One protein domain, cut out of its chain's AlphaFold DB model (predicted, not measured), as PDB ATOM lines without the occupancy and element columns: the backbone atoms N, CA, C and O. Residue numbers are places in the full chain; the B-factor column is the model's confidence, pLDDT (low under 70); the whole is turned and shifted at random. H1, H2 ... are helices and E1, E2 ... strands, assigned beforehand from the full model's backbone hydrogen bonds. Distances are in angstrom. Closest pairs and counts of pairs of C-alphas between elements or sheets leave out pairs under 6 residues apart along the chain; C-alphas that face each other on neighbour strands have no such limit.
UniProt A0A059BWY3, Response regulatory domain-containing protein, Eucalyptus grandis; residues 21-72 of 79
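AT A GLANCE: This is residues 21 to 72 of the 79 residues of the protein "Response regulatory domain-containing protein" of Eucalyptus grandis (UniProt A0A059BWY3). Helix H2 covers one face of a small two-stranded parallel sheet, E1 beside E2, while H1 packs near the last residue of H2 and runs the same way. The printed part has 52 residues, in order H1, E1, H2, E2; the class is mixed, helices and strands. It is compact, radius of gyration of the C-alphas 9.9 A, spanning 28 by 22 by 15 A.

IN THESE COORDINATES: Find C-alpha 30 at (-49.212, -39.904, -10.210), where H1 runs to 39, 14.3 A. Then come E1, 45 to 50, 16.5 A; H2, 54 to 64, 14.8 A; and E2, 68 to 71, ending at (-57.548, -32.741, -19.022).

HOW THE PARTS SIT: Look at N 48 and O 68, 2.8 A, within hydrogen-bond range between parallel E1 and E2. E1, H2 and E2 form a strand-helix-strand unit, parallel neighbours joined through a helix, with a right-handed crossover. The closest C-alphas of H2 and E2 are Arg 58 and Cys 69, 5.1 A. H1 and H2 touch at a shallow tilt of 28 degrees, closest at C-alphas of Arg 35 and Ala 64, 5.3 A. H1 and E2 are apart. In H1 and H2 every O i to N i+4 pair is within hydrogen-bond range.

THE WHOLE: The C-alphas farthest apart, His 41 and Glu 53, stand at 28.4 A. The printed part has no cut, its three links are tight, and pLDDT falls under 70 at residues 26 to 28.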
ATOM      1  N   VAL A  21     -47.098 -35.771 -15.831       90.12
ATOM      2  CA  VAL A  21     -47.424 -36.882 -14.924       90.12
ATOM      3  C   VAL A  21     -48.902 -37.228 -15.030       90.12
ATOM      4  O   VAL A  21     -49.754 -36.431 -14.648       90.12
ATOM      5  N   ASP A  22     -49.207 -38.434 -15.493       90.50
ATOM      6  CA  ASP A  22     -50.573 -38.960 -15.538       90.50
ATOM      7  C   ASP A  22     -51.065 -39.365 -14.132       90.50
ATOM      8  O   ASP A  22     -50.355 -39.997 -13.344       90.50
ATOM      9  N   ARG A  23     -52.291 -38.946 -13.797       87.12
ATOM     10  CA  ARG A  23     -52.990 -39.234 -12.539       87.12
ATOM     11  C   ARG A  23     -53.151 -40.727 -12.272       87.12
ATOM     12  O   ARG A  23     -53.048 -41.135 -11.107       87.12
ATOM     13  N   TYR A  24     -53.495 -41.479 -13.314       83.56
ATOM     14  CA  TYR A  24     -54.067 -42.824 -13.268       83.56
ATOM     15  C   TYR A  24     -53.113 -43.887 -13.828       83.56
ATOM     16  O   TYR A  24     -53.541 -44.996 -14.145       83.56
ATOM     17  N   THR A  25     -51.811 -43.589 -13.904       72.88
ATOM     18  CA  THR A  25     -50.779 -44.544 -14.325       72.88
ATOM     19  C   THR A  25     -50.874 -45.878 -13.579       72.88
ATOM     20  O   THR A  25     -50.867 -45.922 -12.350       72.88
ATOM     21  N   ASN A  26     -50.889 -46.988 -14.329       59.84
ATOM     22  CA  ASN A  26     -51.110 -48.348 -13.809       59.84
ATOM     23  C   ASN A  26     -50.072 -48.830 -12.776       59.84
ATOM     24  O   ASN A  26     -50.372 -49.726 -11.989       59.84
ATOM     25  N   ASN A  27     -48.858 -48.268 -12.785       58.22
ATOM     26  CA  ASN A  27     -47.720 -48.807 -12.030       58.22
ATOM     27  C   ASN A  27     -47.265 -47.927 -10.854       58.22
ATOM     28  O   ASN A  27     -46.561 -48.415  -9.975       58.22
ATOM     29  N   MET A  28     -47.635 -46.643 -10.819       63.03
ATOM     30  CA  MET A  28     -47.299 -45.735  -9.716       63.03
ATOM     31  C   MET A  28     -48.365 -44.654  -9.602       63.03
ATOM     32  O   MET A  28     -48.896 -44.198 -10.610       63.03
ATOM     33  N   ASN A  29     -48.687 -44.225  -8.386       81.88
ATOM     34  CA  ASN A  29     -49.664 -43.166  -8.185       81.88
ATOM     35  C   ASN A  29     -49.071 -41.831  -8.672       81.88
ATOM     36  O   ASN A  29     -48.062 -41.369  -8.133       81.88
ATOM     37  N   GLY A  30     -49.687 -41.186  -9.669       86.44
ATOM     38  CA  GLY A  30     -49.212 -39.904 -10.210       86.44
ATOM     39  C   GLY A  30     -48.971 -38.842  -9.128       86.44
ATOM     40  O   GLY A  30     -47.983 -38.113  -9.173       86.44
ATOM     41  N   LEU A  31     -49.789 -38.829  -8.069       92.50
ATOM     42  CA  LEU A  31     -49.600 -37.921  -6.932       92.50
ATOM     43  C   LEU A  31     -48.318 -38.213  -6.141       92.50
ATOM     44  O   LEU A  31     -47.632 -37.286  -5.719       92.50
ATOM     45  N   GLU A  32     -47.985 -39.486  -5.931       91.19
ATOM     46  CA  GLU A  32     -46.741 -39.878  -5.257       91.19
ATOM     47  C   GLU A  32     -45.529 -39.545  -6.121       91.19
ATOM     48  O   GLU A  32     -44.534 -39.045  -5.605       91.19
ATOM     49  N   THR A  33     -45.647 -39.725  -7.438       89.69
ATOM     50  CA  THR A  33     -44.632 -39.296  -8.410       89.69
ATOM     51  C   THR A  33     -44.306 -37.820  -8.235       89.69
ATOM     52  O   THR A  33     -43.150 -37.461  -8.035       89.69
ATOM     53  N   ILE A  34     -45.327 -36.960  -8.247       93.00
ATOM     54  CA  ILE A  34     -45.160 -35.511  -8.103       93.00
ATOM     55  C   ILE A  34     -44.478 -35.176  -6.768       93.00
ATOM     56  O   ILE A  34     -43.523 -34.397  -6.751       93.00
ATOM     57  N   ARG A  35     -44.914 -35.804  -5.666       93.69
ATOM     58  CA  ARG A  35     -44.310 -35.598  -4.338       93.69
ATOM     59  C   ARG A  35     -42.831 -35.967  -4.327       93.69
ATOM     60  O   ARG A  35     -42.012 -35.144  -3.929       93.69
ATOM     61  N   LEU A  36     -42.477 -37.145  -4.838       90.31
ATOM     62  CA  LEU A  36     -41.091 -37.615  -4.899       90.31
ATOM     63  C   LEU A  36     -40.210 -36.703  -5.760       90.31
ATOM     64  O   LEU A  36     -39.066 -36.431  -5.397       90.31
ATOM     65  N   LEU A  37     -40.732 -36.189  -6.880       89.38
ATOM     66  CA  LEU A  37     -40.009 -35.220  -7.708       89.38
ATOM     67  C   LEU A  37     -39.709 -33.937  -6.916       89.38
ATOM     68  O   LEU A  37     -38.578 -33.452  -6.924       89.38
ATOM     69  N   ARG A  38     -40.684 -33.405  -6.170       90.94
ATOM     70  CA  ARG A  38     -40.476 -32.208  -5.337       90.94
ATOM     71  C   ARG A  38     -39.561 -32.447  -4.143       90.94
ATOM     72  O   ARG A  38     -38.728 -31.590  -3.855       90.94
ATOM     73  N   GLU A  39     -39.652 -33.606  -3.498       91.38
ATOM     74  CA  GLU A  39     -38.739 -34.016  -2.423       91.38
ATOM     75  C   GLU A  39     -37.288 -34.111  -2.906       91.38
ATOM     76  O   GLU A  39     -36.365 -33.779  -2.167       91.38
ATOM     77  N   ARG A  40     -37.074 -34.469  -4.177       87.69
ATOM     78  CA  ARG A  40     -35.756 -34.441  -4.830       87.69
ATOM     79  C   ARG A  40     -35.317 -33.051  -5.301       87.69
ATOM     80  O   ARG A  40     -34.320 -32.935  -6.006       87.69
ATOM     81  N   HIS A  41     -36.036 -31.998  -4.913       87.00
ATOM     82  CA  HIS A  41     -35.758 -30.605  -5.273       87.00
ATOM     83  C   HIS A  41     -35.734 -30.333  -6.785       87.00
ATOM     84  O   HIS A  41     -35.049 -29.419  -7.255       87.00
ATOM     85  N   MET A  42     -36.526 -31.092  -7.544       85.81
ATOM     86  CA  MET A  42     -36.721 -30.884  -8.975       85.81
ATOM     87  C   MET A  42     -37.321 -29.507  -9.250       85.81
ATOM     88  O   MET A  42     -38.410 -29.184  -8.759       85.81
ATOM     89  N   ARG A  43     -36.633 -28.715 -10.078       86.69
ATOM     90  CA  ARG A  43     -37.085 -27.374 -10.487       86.69
ATOM     91  C   ARG A  43     -37.916 -27.371 -11.766       86.69
ATOM     92  O   ARG A  43     -38.492 -26.339 -12.093       86.69
ATOM     93  N   SER A  44     -37.977 -28.503 -12.461       90.44
ATOM     94  CA  SER A  44     -38.789 -28.698 -13.661       90.44
ATOM     95  C   SER A  44     -40.233 -28.261 -13.432       90.44
ATOM     96  O   SER A  44     -40.792 -28.495 -12.352       90.44
ATOM     97  N   LYS A  45     -40.858 -27.688 -14.465       93.50
ATOM     98  CA  LYS A  45     -42.313 -27.523 -14.491       93.50
ATOM     99  C   LYS A  45     -42.950 -28.908 -14.463       93.50
ATOM    100  O   LYS A  45     -42.575 -29.761 -15.259       93.50
ATOM    101  N   ILE A  46     -43.905 -29.140 -13.574       94.31
ATOM    102  CA  ILE A  46     -44.655 -30.392 -13.491       94.31
ATOM    103  C   ILE A  46     -46.105 -30.097 -13.840       94.31
ATOM    104  O   ILE A  46     -46.771 -29.348 -13.129       94.31
ATOM    105  N   ILE A  47     -46.602 -30.700 -14.913       95.38
ATOM    106  CA  ILE A  47     -48.002 -30.597 -15.315       95.38
ATOM    107  C   ILE A  47     -48.629 -31.974 -15.162       95.38
ATOM    108  O   ILE A  47     -48.177 -32.959 -15.745       95.38
ATOM    109  N   GLY A  48     -49.656 -32.040 -14.329       94.12
ATOM    110  CA  GLY A  48     -50.446 -33.241 -14.159       94.12
ATOM    111  C   GLY A  48     -51.428 -33.443 -15.311       94.12
ATOM    112  O   GLY A  48     -51.917 -32.477 -15.893       94.12
ATOM    113  N   LEU A  49     -51.729 -34.694 -15.625       93.62
ATOM    114  CA  LEU A  49     -52.641 -35.091 -16.690       93.62
ATOM    115  C   LEU A  49     -53.744 -35.961 -16.093       93.62
ATOM    116  O   LEU A  49     -53.450 -36.900 -15.353       93.62
ATOM    117  N   THR A  50     -55.006 -35.635 -16.355       91.69
ATOM    118  CA  THR A  50     -56.144 -36.403 -15.836       91.69
ATOM    119  C   THR A  50     -57.177 -36.692 -16.916       91.69
ATOM    120  O   THR A  50     -57.483 -35.838 -17.740       91.69
ATOM    121  N   SER A  51     -57.745 -37.894 -16.872       90.62
ATOM    122  CA  SER A  51     -58.941 -38.310 -17.617       90.62
ATOM    123  C   SER A  51     -60.179 -38.447 -16.712       90.62
ATOM    124  O   SER A  51     -61.207 -38.981 -17.128       90.62
ATOM    125  N   GLY A  52     -60.060 -38.014 -15.452       87.69
ATOM    126  CA  GLY A  52     -61.096 -38.070 -14.425       87.69
ATOM    127  C   GLY A  52     -61.764 -36.716 -14.187       87.69
ATOM    128  O   GLY A  52     -61.921 -35.902 -15.093       87.69
ATOM    129  N   GLU A  53     -62.170 -36.457 -12.944       90.81
ATOM    130  CA  GLU A  53     -62.811 -35.192 -12.577       90.81
ATOM    131  C   GLU A  53     -61.764 -34.085 -12.395       90.81
ATOM    132  O   GLU A  53     -61.164 -33.952 -11.325       90.81
ATOM    133  N   ILE A  54     -61.570 -33.266 -13.437       89.62
ATOM    134  CA  ILE A  54     -60.532 -32.222 -13.496       89.62
ATOM    135  C   ILE A  54     -60.513 -31.301 -12.270       89.62
ATOM    136  O   ILE A  54     -59.436 -30.960 -11.796       89.62
ATOM    137  N   GLU A  55     -61.665 -30.935 -11.706       89.88
ATOM    138  CA  GLU A  55     -61.731 -30.062 -10.524       89.88
ATOM    139  C   GLU A  55     -61.135 -30.724  -9.271       89.88
ATOM    140  O   GLU A  55     -60.396 -30.093  -8.512       89.88
ATOM    141  N   ILE A  56     -61.408 -32.016  -9.071       91.56
ATOM    142  CA  ILE A  56     -60.897 -32.783  -7.930       91.56
ATOM    143  C   ILE A  56     -59.420 -33.120  -8.144       91.56
ATOM    144  O   ILE A  56     -58.589 -32.903  -7.256       91.56
ATOM    145  N   ASP A  57     -59.081 -33.627  -9.328       93.31
ATOM    146  CA  ASP A  57     -57.729 -34.081  -9.637       93.31
ATOM    147  C   ASP A  57     -56.736 -32.923  -9.697       93.31
ATOM    148  O   ASP A  57     -55.638 -33.039  -9.149       93.31
ATOM    149  N   ARG A  58     -57.134 -31.769 -10.249       94.56
ATOM    150  CA  ARG A  58     -56.326 -30.544 -10.215       94.56
ATOM    151  C   ARG A  58     -55.971 -30.180  -8.783       94.56
ATOM    152  O   ARG A  58     -54.796 -29.995  -8.477       94.56
ATOM    153  N   ALA A  59     -56.956 -30.116  -7.887       95.75
ATOM    154  CA  ALA A  59     -56.707 -29.766  -6.493       95.75
ATOM    155  C   ALA A  59     -55.741 -30.755  -5.815       95.75
ATOM    156  O   ALA A  59     -54.833 -30.332  -5.094       95.75
ATOM    157  N   ALA A  60     -55.899 -32.057  -6.069       94.62
ATOM    158  CA  ALA A  60     -55.025 -33.091  -5.521       94.62
ATOM    159  C   ALA A  60     -53.588 -33.007  -6.072       94.62
ATOM    160  O   ALA A  60     -52.626 -33.137  -5.311       94.62
ATOM    161  N   MET A  61     -53.424 -32.759  -7.373       95.12
ATOM    162  CA  MET A  61     -52.118 -32.651  -8.031       95.12
ATOM    163  C   MET A  61     -51.355 -31.396  -7.625       95.12
ATOM    164  O   MET A  61     -50.160 -31.478  -7.338       95.12
ATOM    165  N   ILE A  62     -52.035 -30.253  -7.532       96.62
ATOM    166  CA  ILE A  62     -51.426 -29.013  -7.036       96.62
ATOM    167  C   ILE A  62     -50.962 -29.201  -5.587       96.62
ATOM    168  O   ILE A  62     -49.832 -28.854  -5.255       96.62
ATOM    169  N   GLN A  63     -51.776 -29.835  -4.733       96.75
ATOM    170  CA  GLN A  63     -51.366 -30.168  -3.360       96.75
ATOM    171  C   GLN A  63     -50.178 -31.136  -3.301       96.75
ATOM    172  O   GLN A  63     -49.378 -31.067  -2.372       96.75
ATOM    173  N   ALA A  64     -50.048 -32.040  -4.274       95.25
ATOM    174  CA  ALA A  64     -48.889 -32.918  -4.391       95.25
ATOM    175  C   ALA A  64     -47.618 -32.178  -4.853       95.25
ATOM    176  O   ALA A  64     -46.521 -32.691  -4.640       95.25
ATOM    177  N   GLY A  65     -47.758 -30.983  -5.438       96.06
ATOM    178  CA  GLY A  65     -46.657 -30.125  -5.876       96.06
ATOM    179  C   GLY A  65     -46.578 -29.887  -7.389       96.06
ATOM    180  O   GLY A  65     -45.549 -29.396  -7.860       96.06
ATOM    181  N   ALA A  66     -47.611 -30.238  -8.159       96.56
ATOM    182  CA  ALA A  66     -47.687 -29.886  -9.575       96.56
ATOM    183  C   ALA A  66     -47.875 -28.371  -9.752       96.56
ATOM    184  O   ALA A  66     -48.428 -27.697  -8.884       96.56
ATOM    185  N   ASP A  67     -47.418 -27.847 -10.885       97.06
ATOM    186  CA  ASP A  67     -47.610 -26.450 -11.277       97.06
ATOM    187  C   ASP A  67     -48.981 -26.218 -11.925       97.06
ATOM    188  O   ASP A  67     -49.544 -25.133 -11.806       97.06
ATOM    189  N   ASP A  68     -49.513 -27.228 -12.617       94.88
ATOM    190  CA  ASP A  68     -50.837 -27.202 -13.240       94.88
ATOM    191  C   ASP A  68     -51.374 -28.631 -13.436       94.88
ATOM    192  O   ASP A  68     -50.665 -29.618 -13.221       94.88
ATOM    193  N   CYS A  69     -52.625 -28.736 -13.874       94.31
ATOM    194  CA  CYS A  69     -53.270 -29.966 -14.300       94.31
ATOM    195  C   CYS A  69     -54.068 -29.720 -15.588       94.31
ATOM    196  O   CYS A  69     -54.804 -28.734 -15.692       94.31
ATOM    197  N   LEU A  70     -53.931 -30.611 -16.567       93.00
ATOM    198  CA  LEU A  70     -54.655 -30.572 -17.833       93.00
ATOM    199  C   LEU A  70     -55.521 -31.821 -17.993       93.00
ATOM    200  O   LEU A  70     -55.163 -32.908 -17.538       93.00
ATOM    201  N   GLU A  71     -56.659 -31.644 -18.657       91.88
ATOM    202  CA  GLU A  71     -57.548 -32.741 -19.022       91.88
ATOM    203  C   GLU A  71     -57.043 -33.423 -20.299       91.88
ATOM    204  O   GLU A  71     -56.696 -32.763 -21.284       91.88
ATOM    205  N   GLU A  72     -56.991 -34.749 -20.278       85.06
ATOM    206  CA  GLU A  72     -56.705 -35.576 -21.440       85.06
ATOM    207  C   GLU A  72     -58.002 -36.055 -22.107       85.06
ATOM    208  O   GLU A  72     -58.953 -36.413 -21.413       85.06
TER     209      GLU A  72